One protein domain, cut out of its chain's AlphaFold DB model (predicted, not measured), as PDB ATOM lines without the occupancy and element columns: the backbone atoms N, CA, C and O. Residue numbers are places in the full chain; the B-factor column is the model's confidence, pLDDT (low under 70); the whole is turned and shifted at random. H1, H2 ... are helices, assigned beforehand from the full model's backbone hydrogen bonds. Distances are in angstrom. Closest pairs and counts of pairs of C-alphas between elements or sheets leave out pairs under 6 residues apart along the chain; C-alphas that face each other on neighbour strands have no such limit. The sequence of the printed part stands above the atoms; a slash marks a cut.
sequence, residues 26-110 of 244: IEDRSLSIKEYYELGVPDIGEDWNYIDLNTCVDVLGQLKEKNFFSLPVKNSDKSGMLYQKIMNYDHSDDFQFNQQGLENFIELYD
ATOM      1  N   ILE A  26     553.025 341.231 335.688       69.88
ATOM      2  CA  ILE A  26     554.040 341.581 336.650       69.88
ATOM      3  C   ILE A  26     553.720 343.019 337.059       69.88
ATOM      4  O   ILE A  26     553.726 343.933 336.239       69.88
ATOM      5  N   GLU A  27     553.311 343.180 338.312       83.50
ATOM      6  CA  GLU A  27     552.959 344.475 338.876       83.50
ATOM      7  C   GLU A  27     554.183 345.392 338.831       83.50
ATOM      8  O   GLU A  27     555.238 345.027 339.349       83.50
ATOM      9  N   ASP A  28     554.032 346.579 338.240       88.69
ATOM     10  CA  ASP A  28     555.095 347.578 338.202       88.69
ATOM     11  C   ASP A  28     555.366 348.148 339.603       88.69
ATOM     12  O   ASP A  28     554.642 349.018 340.110       88.69
ATOM     13  N   ARG A  29     556.444 347.653 340.209       91.19
ATOM     14  CA  ARG A  29     556.945 348.016 341.542       91.19
ATOM     15  C   ARG A  29     558.064 349.053 341.516       91.19
ATOM     16  O   ARG A  29     558.605 349.376 342.577       91.19
ATOM     17  N   SER A  30     558.380 349.594 340.339       94.44
ATOM     18  CA  SER A  30     559.352 350.674 340.222       94.44
ATOM     19  C   SER A  30     558.865 351.937 340.934       94.44
ATOM     20  O   SER A  30     557.657 352.166 341.094       94.44
ATOM     21  N   LEU A  31     559.818 352.756 341.377       96.88
ATOM     22  CA  LEU A  31     559.524 354.057 341.971       96.88
ATOM     23  C   LEU A  31     559.081 355.061 340.898       96.88
ATOM     24  O   LEU A  31     559.392 354.921 339.717       96.88
ATOM     25  N   SER A  32     558.361 356.097 341.307       97.75
ATOM     26  CA  SER A  32     558.092 357.263 340.466       97.75
ATOM     27  C   SER A  32     559.331 358.146 340.306       97.75
ATOM     28  O   SER A  32     560.214 358.167 341.161       97.75
ATOM     29  N   ILE A  33     559.372 358.948 339.236       97.81
ATOM     30  CA  ILE A  33     560.430 359.953 339.017       97.81
ATOM     31  C   ILE A  33     560.655 360.842 340.246       97.81
ATOM     32  O   ILE A  33     561.795 361.081 340.635       97.81
ATOM     33  N   LYS A  34     559.577 361.289 340.900       97.75
ATOM     34  CA  LYS A  34     559.677 362.132 342.095       97.75
ATOM     35  C   LYS A  34     560.409 361.420 343.237       97.75
ATOM     36  O   LYS A  34     561.261 362.023 343.878       97.75
ATOM     37  N   GLU A  35     560.100 360.147 343.469       98.19
ATOM     38  CA  GLU A  35     560.770 359.348 344.501       98.19
ATOM     39  C   GLU A  35     562.254 359.139 344.170       98.19
ATOM     40  O   GLU A  35     563.091 359.220 345.062       98.19
ATOM     41  N   TYR A  36     562.616 358.951 342.896       98.19
ATOM     42  CA  TYR A  36     564.028 358.906 342.497       98.19
ATOM     43  C   TYR A  36     564.759 360.226 342.768       98.19
ATOM     44  O   TYR A  36     565.891 360.205 343.249       98.19
ATOM     45  N   TYR A  37     564.123 361.373 342.514       98.00
ATOM     46  CA  TYR A  37     564.710 362.683 342.821       98.00
ATOM     47  C   TYR A  37     564.922 362.882 344.321       98.00
ATOM     48  O   TYR A  37     565.969 363.370 344.738       98.00
ATOM     49  N   GLU A  38     563.970 362.444 345.147       97.88
ATOM     50  CA  GLU A  38     564.103 362.466 346.610       97.88
ATOM     51  C   GLU A  38     565.271 361.590 347.106       97.88
ATOM     52  O   GLU A  38     565.823 361.842 348.177       97.88
ATOM     53  N   LEU A  39     565.688 360.600 346.310       97.25
ATOM     54  CA  LEU A  39     566.844 359.739 346.565       97.25
ATOM     55  C   LEU A  39     568.159 360.266 345.969       97.25
ATOM     56  O   LEU A  39     569.197 359.632 346.152       97.25
ATOM     57  N   GLY A  40     568.133 361.414 345.291       97.44
ATOM     58  CA  GLY A  40     569.317 362.056 344.725       97.44
ATOM     59  C   GLY A  40     569.621 361.693 343.273       97.44
ATOM     60  O   GLY A  40     570.722 361.977 342.809       97.44
ATOM     61  N   VAL A  41     568.681 361.086 342.537       97.56
ATOM     62  CA  VAL A  41     568.818 360.967 341.077       97.56
ATOM     63  C   VAL A  41     568.753 362.371 340.450       97.56
ATOM     64  O   VAL A  41     567.827 363.118 340.782       97.56
ATOM     65  N   PRO A  42     569.688 362.740 339.552       97.19
ATOM     66  CA  PRO A  42     569.650 364.016 338.834       97.19
ATOM     67  C   PRO A  42     568.360 364.210 338.026       97.19
ATOM     68  O   PRO A  42     567.743 363.238 337.582       97.19
ATOM     69  N   ASP A  43     567.962 365.463 337.793       96.62
ATOM     70  CA  ASP A  43     566.748 365.762 337.030       96.62
ATOM     71  C   ASP A  43     566.880 365.252 335.584       96.62
ATOM     72  O   ASP A  43     567.811 365.598 334.856       96.62
ATOM     73  N   ILE A  44     565.945 364.410 335.138       95.38
ATOM     74  CA  ILE A  44     565.946 363.852 333.778       95.38
ATOM     75  C   ILE A  44     565.652 364.917 332.709       95.38
ATOM     76  O   ILE A  44     565.928 364.683 331.525       95.38
ATOM     77  N   GLY A  45     565.084 366.062 333.110       94.94
ATOM     78  CA  GLY A  45     564.820 367.215 332.250       94.94
ATOM     79  C   GLY A  45     566.066 368.024 331.881       94.94
ATOM     80  O   GLY A  45     566.011 368.792 330.923       94.94
ATOM     81  N   GLU A  46     567.181 367.833 332.590       93.50
ATOM     82  CA  GLU A  46     568.452 368.521 332.338       93.50
ATOM     83  C   GLU A  46     569.390 367.688 331.459       93.50
ATOM     84  O   GLU A  46     569.267 366.463 331.374       93.50
ATOM     85  N   ASP A  47     570.346 368.333 330.794       90.62
ATOM     86  CA  ASP A  47     571.386 367.628 330.046       90.62
ATOM     87  C   ASP A  47     572.373 366.982 331.020       90.62
ATOM     88  O   ASP A  47     573.054 367.662 331.785       90.62
ATOM     89  N   TRP A  48     572.430 365.651 330.993       90.88
ATOM     90  CA  TRP A  48     573.315 364.893 331.867       90.88
ATOM     91  C   TRP A  48     574.737 364.915 331.331       90.88
ATOM     92  O   TRP A  48     574.969 364.704 330.141       90.88
ATOM     93  N   ASN A  49     575.687 365.076 332.243       87.62
ATOM     94  CA  ASN A  49     577.080 364.729 332.026       87.62
ATOM     95  C   ASN A  49     577.417 363.399 332.731       87.62
ATOM     96  O   ASN A  49     576.561 362.722 333.307       87.62
ATOM     97  N   TYR A  50     578.691 363.018 332.693       86.31
ATOM     98  CA  TYR A  50     579.155 361.750 333.252       86.31
ATOM     99  C   TYR A  50     578.939 361.637 334.772       86.31
ATOM    100  O   TYR A  50     578.620 360.561 335.278       86.31
ATOM    101  N   ILE A  51     579.087 362.745 335.505       90.12
ATOM    102  CA  ILE A  51     578.868 362.795 336.956       90.12
ATOM    103  C   ILE A  51     577.400 362.499 337.265       90.12
ATOM    104  O   ILE A  51     577.119 361.748 338.198       90.12
ATOM    105  N   ASP A  52     576.478 363.022 336.458       93.19
ATOM    106  CA  ASP A  52     575.043 362.792 336.632       93.19
ATOM    107  C   ASP A  52     574.683 361.323 336.388       93.19
ATOM    108  O   ASP A  52     574.004 360.701 337.210       93.19
ATOM    109  N   LEU A  53     575.205 360.733 335.304       91.19
ATOM    110  CA  LEU A  53     575.009 359.315 335.001       91.19
ATOM    111  C   LEU A  53     575.507 358.424 336.146       91.19
ATOM    112  O   LEU A  53     574.774 357.549 336.603       91.19
ATOM    113  N   ASN A  54     576.724 358.660 336.637       90.94
ATOM    114  CA  ASN A  54     577.276 357.887 337.750       90.94
ATOM    115  C   ASN A  54     576.480 358.076 339.037       90.94
ATOM    116  O   ASN A  54     576.172 357.097 339.705       90.94
ATOM    117  N   THR A  55     576.102 359.314 339.359       94.44
ATOM    118  CA  THR A  55     575.277 359.602 340.540       94.44
ATOM    119  C   THR A  55     573.963 358.829 340.468       94.44
ATOM    120  O   THR A  55     573.554 358.202 341.443       94.44
ATOM    121  N   CYS A  56     573.324 358.807 339.295       95.62
ATOM    122  CA  CYS A  56     572.131 358.003 339.069       95.62
ATOM    123  C   CYS A  56     572.401 356.508 339.297       95.62
ATOM    124  O   CYS A  56     571.686 355.874 340.074       95.62
ATOM    125  N   VAL A  57     573.435 355.948 338.664       93.69
ATOM    126  CA  VAL A  57     573.780 354.524 338.784       93.69
ATOM    127  C   VAL A  57     574.099 354.135 340.231       93.69
ATOM    128  O   VAL A  57     573.629 353.095 340.688       93.69
ATOM    129  N   ASP A  58     574.801 354.982 340.983       95.06
ATOM    130  CA  ASP A  58     575.117 354.759 342.397       95.06
ATOM    131  C   ASP A  58     573.849 354.714 343.264       95.06
ATOM    132  O   ASP A  58     573.695 353.830 344.114       95.06
ATOM    133  N   VAL A  59     572.908 355.637 343.037       96.38
ATOM    134  CA  VAL A  59     571.610 355.643 343.732       96.38
ATOM    135  C   VAL A  59     570.813 354.382 343.396       96.38
ATOM    136  O   VAL A  59     570.267 353.736 344.295       96.38
ATOM    137  N   LEU A  60     570.776 353.987 342.122       95.44
ATOM    138  CA  LEU A  60     570.098 352.765 341.694       95.44
ATOM    139  C   LEU A  60     570.764 351.504 342.265       95.44
ATOM    140  O   LEU A  60     570.060 350.577 342.658       95.44
ATOM    141  N   GLY A  61     572.092 351.480 342.395       93.00
ATOM    142  CA  GLY A  61     572.825 350.402 343.059       93.00
ATOM    143  C   GLY A  61     572.424 350.256 344.525       93.00
ATOM    144  O   GLY A  61     572.100 349.162 344.982       93.00
ATOM    145  N   GLN A  62     572.324 351.366 345.260       93.81
ATOM    146  CA  GLN A  62     571.833 351.347 346.643       93.81
ATOM    147  C   GLN A  62     570.369 350.899 346.747       93.81
ATOM    148  O   GLN A  62     569.984 350.263 347.732       93.81
ATOM    149  N   LEU A  63     569.538 351.242 345.758       92.75
ATOM    150  CA  LEU A  63     568.162 350.761 345.679       92.75
ATOM    151  C   LEU A  63     568.100 349.263 345.404       92.75
ATOM    152  O   LEU A  63     567.328 348.585 346.075       92.75
ATOM    153  N   LYS A  64     568.932 348.747 344.493       89.44
ATOM    154  CA  LYS A  64     569.030 347.319 344.163       89.44
ATOM    155  C   LYS A  64     569.220 346.470 345.421       89.44
ATOM    156  O   LYS A  64     568.471 345.521 345.636       89.44
ATOM    157  N   GLU A  65     570.161 346.870 346.278       88.31
ATOM    158  CA  GLU A  65     570.482 346.175 347.533       88.31
ATOM    159  C   GLU A  65     569.327 346.191 348.548       88.31
ATOM    160  O   GLU A  65     569.169 345.264 349.341       88.31
ATOM    161  N   LYS A  66     568.501 347.245 348.544       89.62
ATOM    162  CA  LYS A  66     567.353 347.380 349.457       89.62
ATOM    163  C   LYS A  66     566.112 346.667 348.933       89.62
ATOM    164  O   LYS A  66     565.414 345.993 349.688       89.62
ATOM    165  N   ASN A  67     565.800 346.884 347.662       87.56
ATOM    166  CA  ASN A  67     564.662 346.319 346.963       87.56
ATOM    167  C   ASN A  67     564.912 346.343 345.451       87.56
ATOM    168  O   ASN A  67     564.680 347.349 344.782       87.56
ATOM    169  N   PHE A  68     565.303 345.197 344.906       85.62
ATOM    170  CA  PHE A  68     565.555 345.012 343.479       85.62
ATOM    171  C   PHE A  68     564.401 345.482 342.574       85.62
ATOM    172  O   PHE A  68     564.636 346.082 341.532       85.62
ATOM    173  N   PHE A  69     563.146 345.278 342.989       88.94
ATOM    174  CA  PHE A  69     561.967 345.653 342.195       88.94
ATOM    175  C   PHE A  69     561.698 347.162 342.141       88.94
ATOM    176  O   PHE A  69     560.772 347.594 341.459       88.94
ATOM    177  N   SER A  70     562.479 347.962 342.870       92.62
ATOM    178  CA  SER A  70     562.408 349.420 342.832       92.62
ATOM    179  C   SER A  70     563.214 350.032 341.689       92.62
ATOM    180  O   SER A  70     563.193 351.249 341.574       92.62
ATOM    181  N   LEU A  71     563.911 349.240 340.863       93.62
ATOM    182  CA  LEU A  71     564.677 349.748 339.722       93.62
ATOM    183  C   LEU A  71     563.769 350.230 338.571       93.62
ATOM    184  O   LEU A  71     562.635 349.751 338.438       93.62
ATOM    185  N   PRO A  72     564.261 351.135 337.699       94.44
ATOM    186  CA  PRO A  72     563.498 351.633 336.558       94.44
ATOM    187  C   PRO A  72     563.078 350.521 335.592       94.44
ATOM    188  O   PRO A  72     563.853 349.606 335.316       94.44
ATOM    189  N   VAL A  73     561.866 350.630 335.051       92.19
ATOM    190  CA  VAL A  73     561.262 349.686 334.095       92.19
ATOM    191  C   VAL A  73     561.014 350.415 332.780       92.19
ATOM    192  O   VAL A  73     560.401 351.482 332.766       92.19
ATOM    193  N   LYS A  74     561.434 349.838 331.652       89.81
ATOM    194  CA  LYS A  74     561.452 350.487 330.329       89.81
ATOM    195  C   LYS A  74     560.087 351.023 329.893       89.81
ATOM    196  O   LYS A  74     560.009 352.111 329.323       89.81
ATOM    197  N   ASN A  75     559.037 350.242 330.141       89.19
ATOM    198  CA  ASN A  75     557.664 350.538 329.722       89.19
ATOM    199  C   ASN A  75     556.776 351.024 330.882       89.19
ATOM    200  O   ASN A  75     555.556 351.020 330.756       89.19
ATOM    201  N   SER A  76     557.366 351.390 332.022       92.62
ATOM    202  CA  SER A  76     556.615 351.913 333.162       92.62
ATOM    203  C   SER A  76     556.230 353.373 332.946       92.62
ATOM    204  O   SER A  76     557.082 354.201 332.624       92.62
ATOM    205  N   ASP A  77     554.975 353.714 333.242       94.81
ATOM    206  CA  ASP A  77     554.519 355.108 333.308       94.81
ATOM    207  C   ASP A  77     555.186 355.888 334.462       94.81
ATOM    208  O   ASP A  77     555.219 357.118 334.447       94.81
ATOM    209  N   LYS A  78     555.727 355.188 335.471       96.50
ATOM    210  CA  LYS A  78     556.367 355.773 336.661       96.50
ATOM    211  C   LYS A  78     557.847 356.072 336.450       96.50
ATOM    212  O   LYS A  78     558.325 357.106 336.908       96.50
ATOM    213  N   SER A  79     558.569 355.150 335.807       96.19
ATOM    214  CA  SER A  79     560.038 355.147 335.756       96.19
ATOM    215  C   SER A  79     560.630 354.995 334.355       96.19
ATOM    216  O   SER A  79     561.841 355.156 334.184       96.19
ATOM    217  N   GLY A  80     559.805 354.747 333.332       94.38
ATOM    218  CA  GLY A  80     560.269 354.509 331.964       94.38
ATOM    219  C   GLY A  80     561.040 355.681 331.371       94.38
ATOM    220  O   GLY A  80     562.007 355.471 330.642       94.38
ATOM    221  N   MET A  81     560.697 356.917 331.744       95.94
ATOM    222  CA  MET A  81     561.450 358.100 331.317       95.94
ATOM    223  C   MET A  81     562.881 358.119 331.874       95.94
ATOM    224  O   MET A  81     563.802 358.476 331.145       95.94
ATOM    225  N   LEU A  82     563.086 357.695 333.127       96.25
ATOM    226  CA  LEU A  82     564.424 357.584 333.716       96.25
ATOM    227  C   LEU A  82     565.232 356.485 333.023       96.25
ATOM    228  O   LEU A  82     566.373 356.717 332.629       96.25
ATOM    229  N   TYR A  83     564.617 355.322 332.789       94.44
ATOM    230  CA  TYR A  83     565.247 354.251 332.017       94.44
ATOM    231  C   TYR A  83     565.691 354.752 330.630       94.44
ATOM    232  O   TYR A  83     566.837 354.569 330.226       94.44
ATOM    233  N   GLN A  84     564.807 355.444 329.907       92.44
ATOM    234  CA  GLN A  84     565.118 355.998 328.588       92.44
ATOM    235  C   GLN A  84     566.210 357.070 328.634       92.44
ATOM    236  O   GLN A  84     567.046 357.100 327.734       92.44
ATOM    237  N   LYS A  85     566.234 357.924 329.666       93.38
ATOM    238  CA  LYS A  85     567.286 358.932 329.854       93.38
ATOM    239  C   LYS A  85     568.666 358.279 329.936       93.38
ATOM    240  O   LYS A  85     569.570 358.708 329.227       93.38
ATOM    241  N   ILE A  86     568.794 357.211 330.723       91.06
ATOM    242  CA  ILE A  86     570.049 356.463 330.882       91.06
ATOM    243  C   ILE A  86     570.448 355.781 329.565       91.06
ATOM    244  O   ILE A  86     571.602 355.857 329.151       91.06
ATOM    245  N   MET A  87     569.495 355.154 328.866       87.25
ATOM    246  CA  MET A  87     569.753 354.465 327.590       87.25
ATOM    247  C   MET A  87     570.115 355.390 326.430       87.25
ATOM    248  O   MET A  87     570.819 354.969 325.515       87.25
ATOM    249  N   ASN A  88     569.617 356.624 326.447       85.75
ATOM    250  CA  ASN A  88     569.846 357.612 325.394       85.75
ATOM    251  C   ASN A  88     570.960 358.607 325.740       85.75
ATOM    252  O   ASN A  88     571.167 359.551 324.978       85.75
ATOM    253  N   TYR A  89     571.637 358.436 326.877       83.12
ATOM    254  CA  TYR A  89     572.738 359.299 327.281       83.12
ATOM    255  C   TYR A  89     573.809 359.329 326.176       83.12
ATOM    256  O   TYR A  89     574.303 358.282 325.755       83.12
ATOM    257  N   ASP A  90     574.135 360.516 325.651       71.62
ATOM    258  CA  ASP A  90     575.084 360.622 324.541       71.62
ATOM    259  C   ASP A  90     576.518 360.425 325.034       71.62
ATOM    260  O   ASP A  90     577.021 361.135 325.900       71.62
ATOM    261  N   HIS A  91     577.199 359.452 324.441       66.06
ATOM    262  CA  HIS A  91     578.549 359.059 324.832       66.06
ATOM    263  C   HIS A  91     579.654 359.806 324.072       66.06
ATOM    264  O   HIS A  91     580.801 359.353 324.069       66.06
ATOM    265  N   SER A  92     579.305 360.878 323.359       62.31
ATOM    266  CA  SER A  92     580.136 361.517 322.331       62.31
ATOM    267  C   SER A  92     581.420 362.164 322.857       62.31
ATOM    268  O   SER A  92     582.419 362.145 322.137       62.31
ATOM    269  N   ASP A  93     581.426 362.654 324.098       57.81
ATOM    270  CA  ASP A  93     582.535 363.478 324.592       57.81
ATOM    271  C   ASP A  93     583.648 362.690 325.309       57.81
ATOM    272  O   ASP A  93     584.797 363.130 325.292       57.81
ATOM    273  N   ASP A  94     583.369 361.494 325.858       65.81
ATOM    274  CA  ASP A  94     584.408 360.642 326.467       65.81
ATOM    275  C   ASP A  94     584.035 359.146 326.556       65.81
ATOM    276  O   ASP A  94     583.386 358.677 327.494       65.81
ATOM    277  N   PHE A  95     584.455 358.362 325.558       64.62
ATOM    278  CA  PHE A  95     584.058 356.957 325.431       64.62
ATOM    279  C   PHE A  95     584.440 356.080 326.637       64.62
ATOM    280  O   PHE A  95     583.644 355.227 327.019       64.62
ATOM    281  N   GLN A  96     585.619 356.272 327.246       65.00
ATOM    282  CA  GLN A  96     586.077 355.384 328.329       65.00
ATOM    283  C   GLN A  96     585.246 355.555 329.601       65.00
ATOM    284  O   GLN A  96     584.819 354.565 330.191       65.00
ATOM    285  N   PHE A  97     584.978 356.797 330.003       60.62
ATOM    286  CA  PHE A  97     584.169 357.062 331.192       60.62
ATOM    287  C   PHE A  97     582.710 356.657 330.959       60.62
ATOM    288  O   PHE A  97     582.100 355.993 331.796       60.62
ATOM    289  N   ASN A  98     582.184 356.941 329.770       66.44
ATOM    290  CA  ASN A  98     580.809 356.608 329.413       66.44
ATOM    291  C   ASN A  98     580.557 355.091 329.311       66.44
ATOM    292  O   ASN A  98     579.449 354.637 329.605       66.44
ATOM    293  N   GLN A  99     581.575 354.301 328.949       71.44
ATOM    294  CA  GLN A  99     581.506 352.839 328.949       71.44
ATOM    295  C   GLN A  99     581.297 352.290 330.366       71.44
ATOM    296  O   GLN A  99     580.404 351.472 330.566       71.44
ATOM    297  N   GLN A 100     582.050 352.794 331.352       78.31
ATOM    298  CA  GLN A 100     581.951 352.346 332.745       78.31
ATOM    299  C   GLN A 100     580.558 352.601 333.335       78.31
ATOM    300  O   GLN A 100     580.004 351.733 334.002       78.31
ATOM    301  N   GLY A 101     579.972 353.775 333.076       73.69
ATOM    302  CA  GLY A 101     578.632 354.104 333.575       73.69
ATOM    303  C   GLY A 101     577.557 353.160 333.026       73.69
ATOM    304  O   GLY A 101     576.708 352.678 333.775       73.69
ATOM    305  N   LEU A 102     577.624 352.833 331.730       74.12
ATOM    306  CA  LEU A 102     576.719 351.856 331.122       74.12
ATOM    307  C   LEU A 102     576.976 350.423 331.593       74.12
ATOM    308  O   LEU A 102     576.012 349.694 331.795       74.12
ATOM    309  N   GLU A 103     578.233 350.008 331.761       80.44
ATOM    310  CA  GLU A 103     578.571 348.689 332.314       80.44
ATOM    311  C   GLU A 103     577.993 348.533 333.717       80.44
ATOM    312  O   GLU A 103     577.252 347.584 333.969       80.44
ATOM    313  N   ASN A 104     578.216 349.518 334.586       83.50
ATOM    314  CA  ASN A 104     577.653 349.525 335.931       83.50
ATOM    315  C   ASN A 104     576.114 349.491 335.892       83.50
ATOM    316  O   ASN A 104     575.492 348.795 336.689       83.50
ATOM    317  N   PHE A 105     575.479 350.195 334.947       83.44
ATOM    318  CA  PHE A 105     574.025 350.133 334.774       83.44
ATOM    319  C   PHE A 105     573.539 348.755 334.302       83.44
ATOM    320  O   PHE A 105     572.536 348.254 334.801       83.44
ATOM    321  N   ILE A 106     574.243 348.116 333.364       83.94
ATOM    322  CA  ILE A 106     573.953 346.745 332.917       83.94
ATOM    323  C   ILE A 106     574.040 345.782 334.110       83.94
ATOM    324  O   ILE A 106     573.147 344.952 334.296       83.94
ATOM    325  N   GLU A 107     575.057 345.937 334.961       84.69
ATOM    326  CA  GLU A 107     575.233 345.149 336.185       84.69
ATOM    327  C   GLU A 107     574.101 345.345 337.204       84.69
ATOM    328  O   GLU A 107     573.832 344.440 337.999       84.69
ATOM    329  N   LEU A 108     573.368 346.466 337.174       85.06
ATOM    330  CA  LEU A 108     572.185 346.626 338.027       85.06
ATOM    331  C   LEU A 108     571.137 345.554 337.729       85.06
ATOM    332  O   LEU A 108     570.545 345.018 338.665       85.06
ATOM    333  N   TYR A 109     570.972 345.185 336.460       81.06
ATOM    334  CA  TYR A 109     569.985 344.198 336.023       81.06
ATOM    335  C   TYR A 109     570.544 342.770 335.908       81.06
ATOM    336  O   TYR A 109     569.757 341.826 335.841       81.06
ATOM    337  N   ASP A 110     571.868 342.583 335.957       77.62
ATOM    338  CA  ASP A 110     572.488 341.260 336.114       77.62
ATOM    339  C   ASP A 110     572.463 340.845 337.598       77.62
ATOM    340  O   ASP A 110     573.339 341.199 338.390       77.62
TER     341      ASP A 110
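What this domain is: This is residues 26 to 110 of the 244 residues of an uncharacterized protein of Flammeovirgaceae bacterium KN852 (UniProt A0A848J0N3). The longest helix, H2, lies side by side with H4, and the two run the same way; the short helices H1 and H3 lie to one side of this pair, about perpendicular to each other, with H1 near H2 and H3 close to H2 and near H4. Long stretches of chain join H1 to H2 and H2 to H3. The printed part has 85 residues, with four named helices in the order H1, H2, H3, H4 and no named strand; the class is all helix. It is compact, with a radius of gyration of the C-alphas of 12.1 A, and spans 37 by 26 by 21 A.

How they stand to each other: Begin with H2, residues 50 to 66, and look from it to H4, residues 95 to 109. These two touch, with the closest C-alphas, those of Asn 54 and Gly 101, 5.8 A apart. They run the same way at a shallow tilt of 17 degrees. Next find H3, residues 80 to 87, which is close to H2 but not clearly touching it: the closest C-alphas, those of Leu 53 and Ile 86, are 7.0 A apart. H2 and H3 run opposite ways at a steep tilt of 55 degrees. H3 and H4 are near each other, their closest C-alphas 8.1 A apart. Then find H1, residues 33 to 38: H1 and H2 are near each other, their closest C-alphas 8.3 A apart. H1 is close to H3 but not clearly touching it, with the closest C-alphas, those of Ile 33 and Leu 82, 7.0 A apart, and their lines are about perpendicular at 75 degrees. H1 and H4 are apart. In H1, H2 and H3 every O i to N i+4 pair is within hydrogen-bond range; in H4 it is 10 of 11.

Where its parts are: Find C-alpha 50 at (579.155, 361.750, 333.252); from there H2 runs 24.7 A to C-alpha 66 at (567.353, 347.380, 349.457). H4 runs 21.7 A from C-alpha 95 to C-alpha 109, which you find at (569.985, 344.198, 336.023). H3, residues 80 to 87, measures 10.4 A from first to last C-alpha, and H1, residues 33 to 38, measures 8.8 A.

The domain as a whole: The two C-alphas farthest apart are those of Glu 27 and Asp 93, at 37.9 A. The printed part has no cut. The links from H1 to H2, 11 residues, and from H2 to H3, 13 residues, are long; the link from H3 to H4, 7 residues, is short. The mean pLDDT of the printed part is 87.8; look for low confidence, under 70, at residue 26 and at residues 91 to 98, of which 95 to 98 belong to H4.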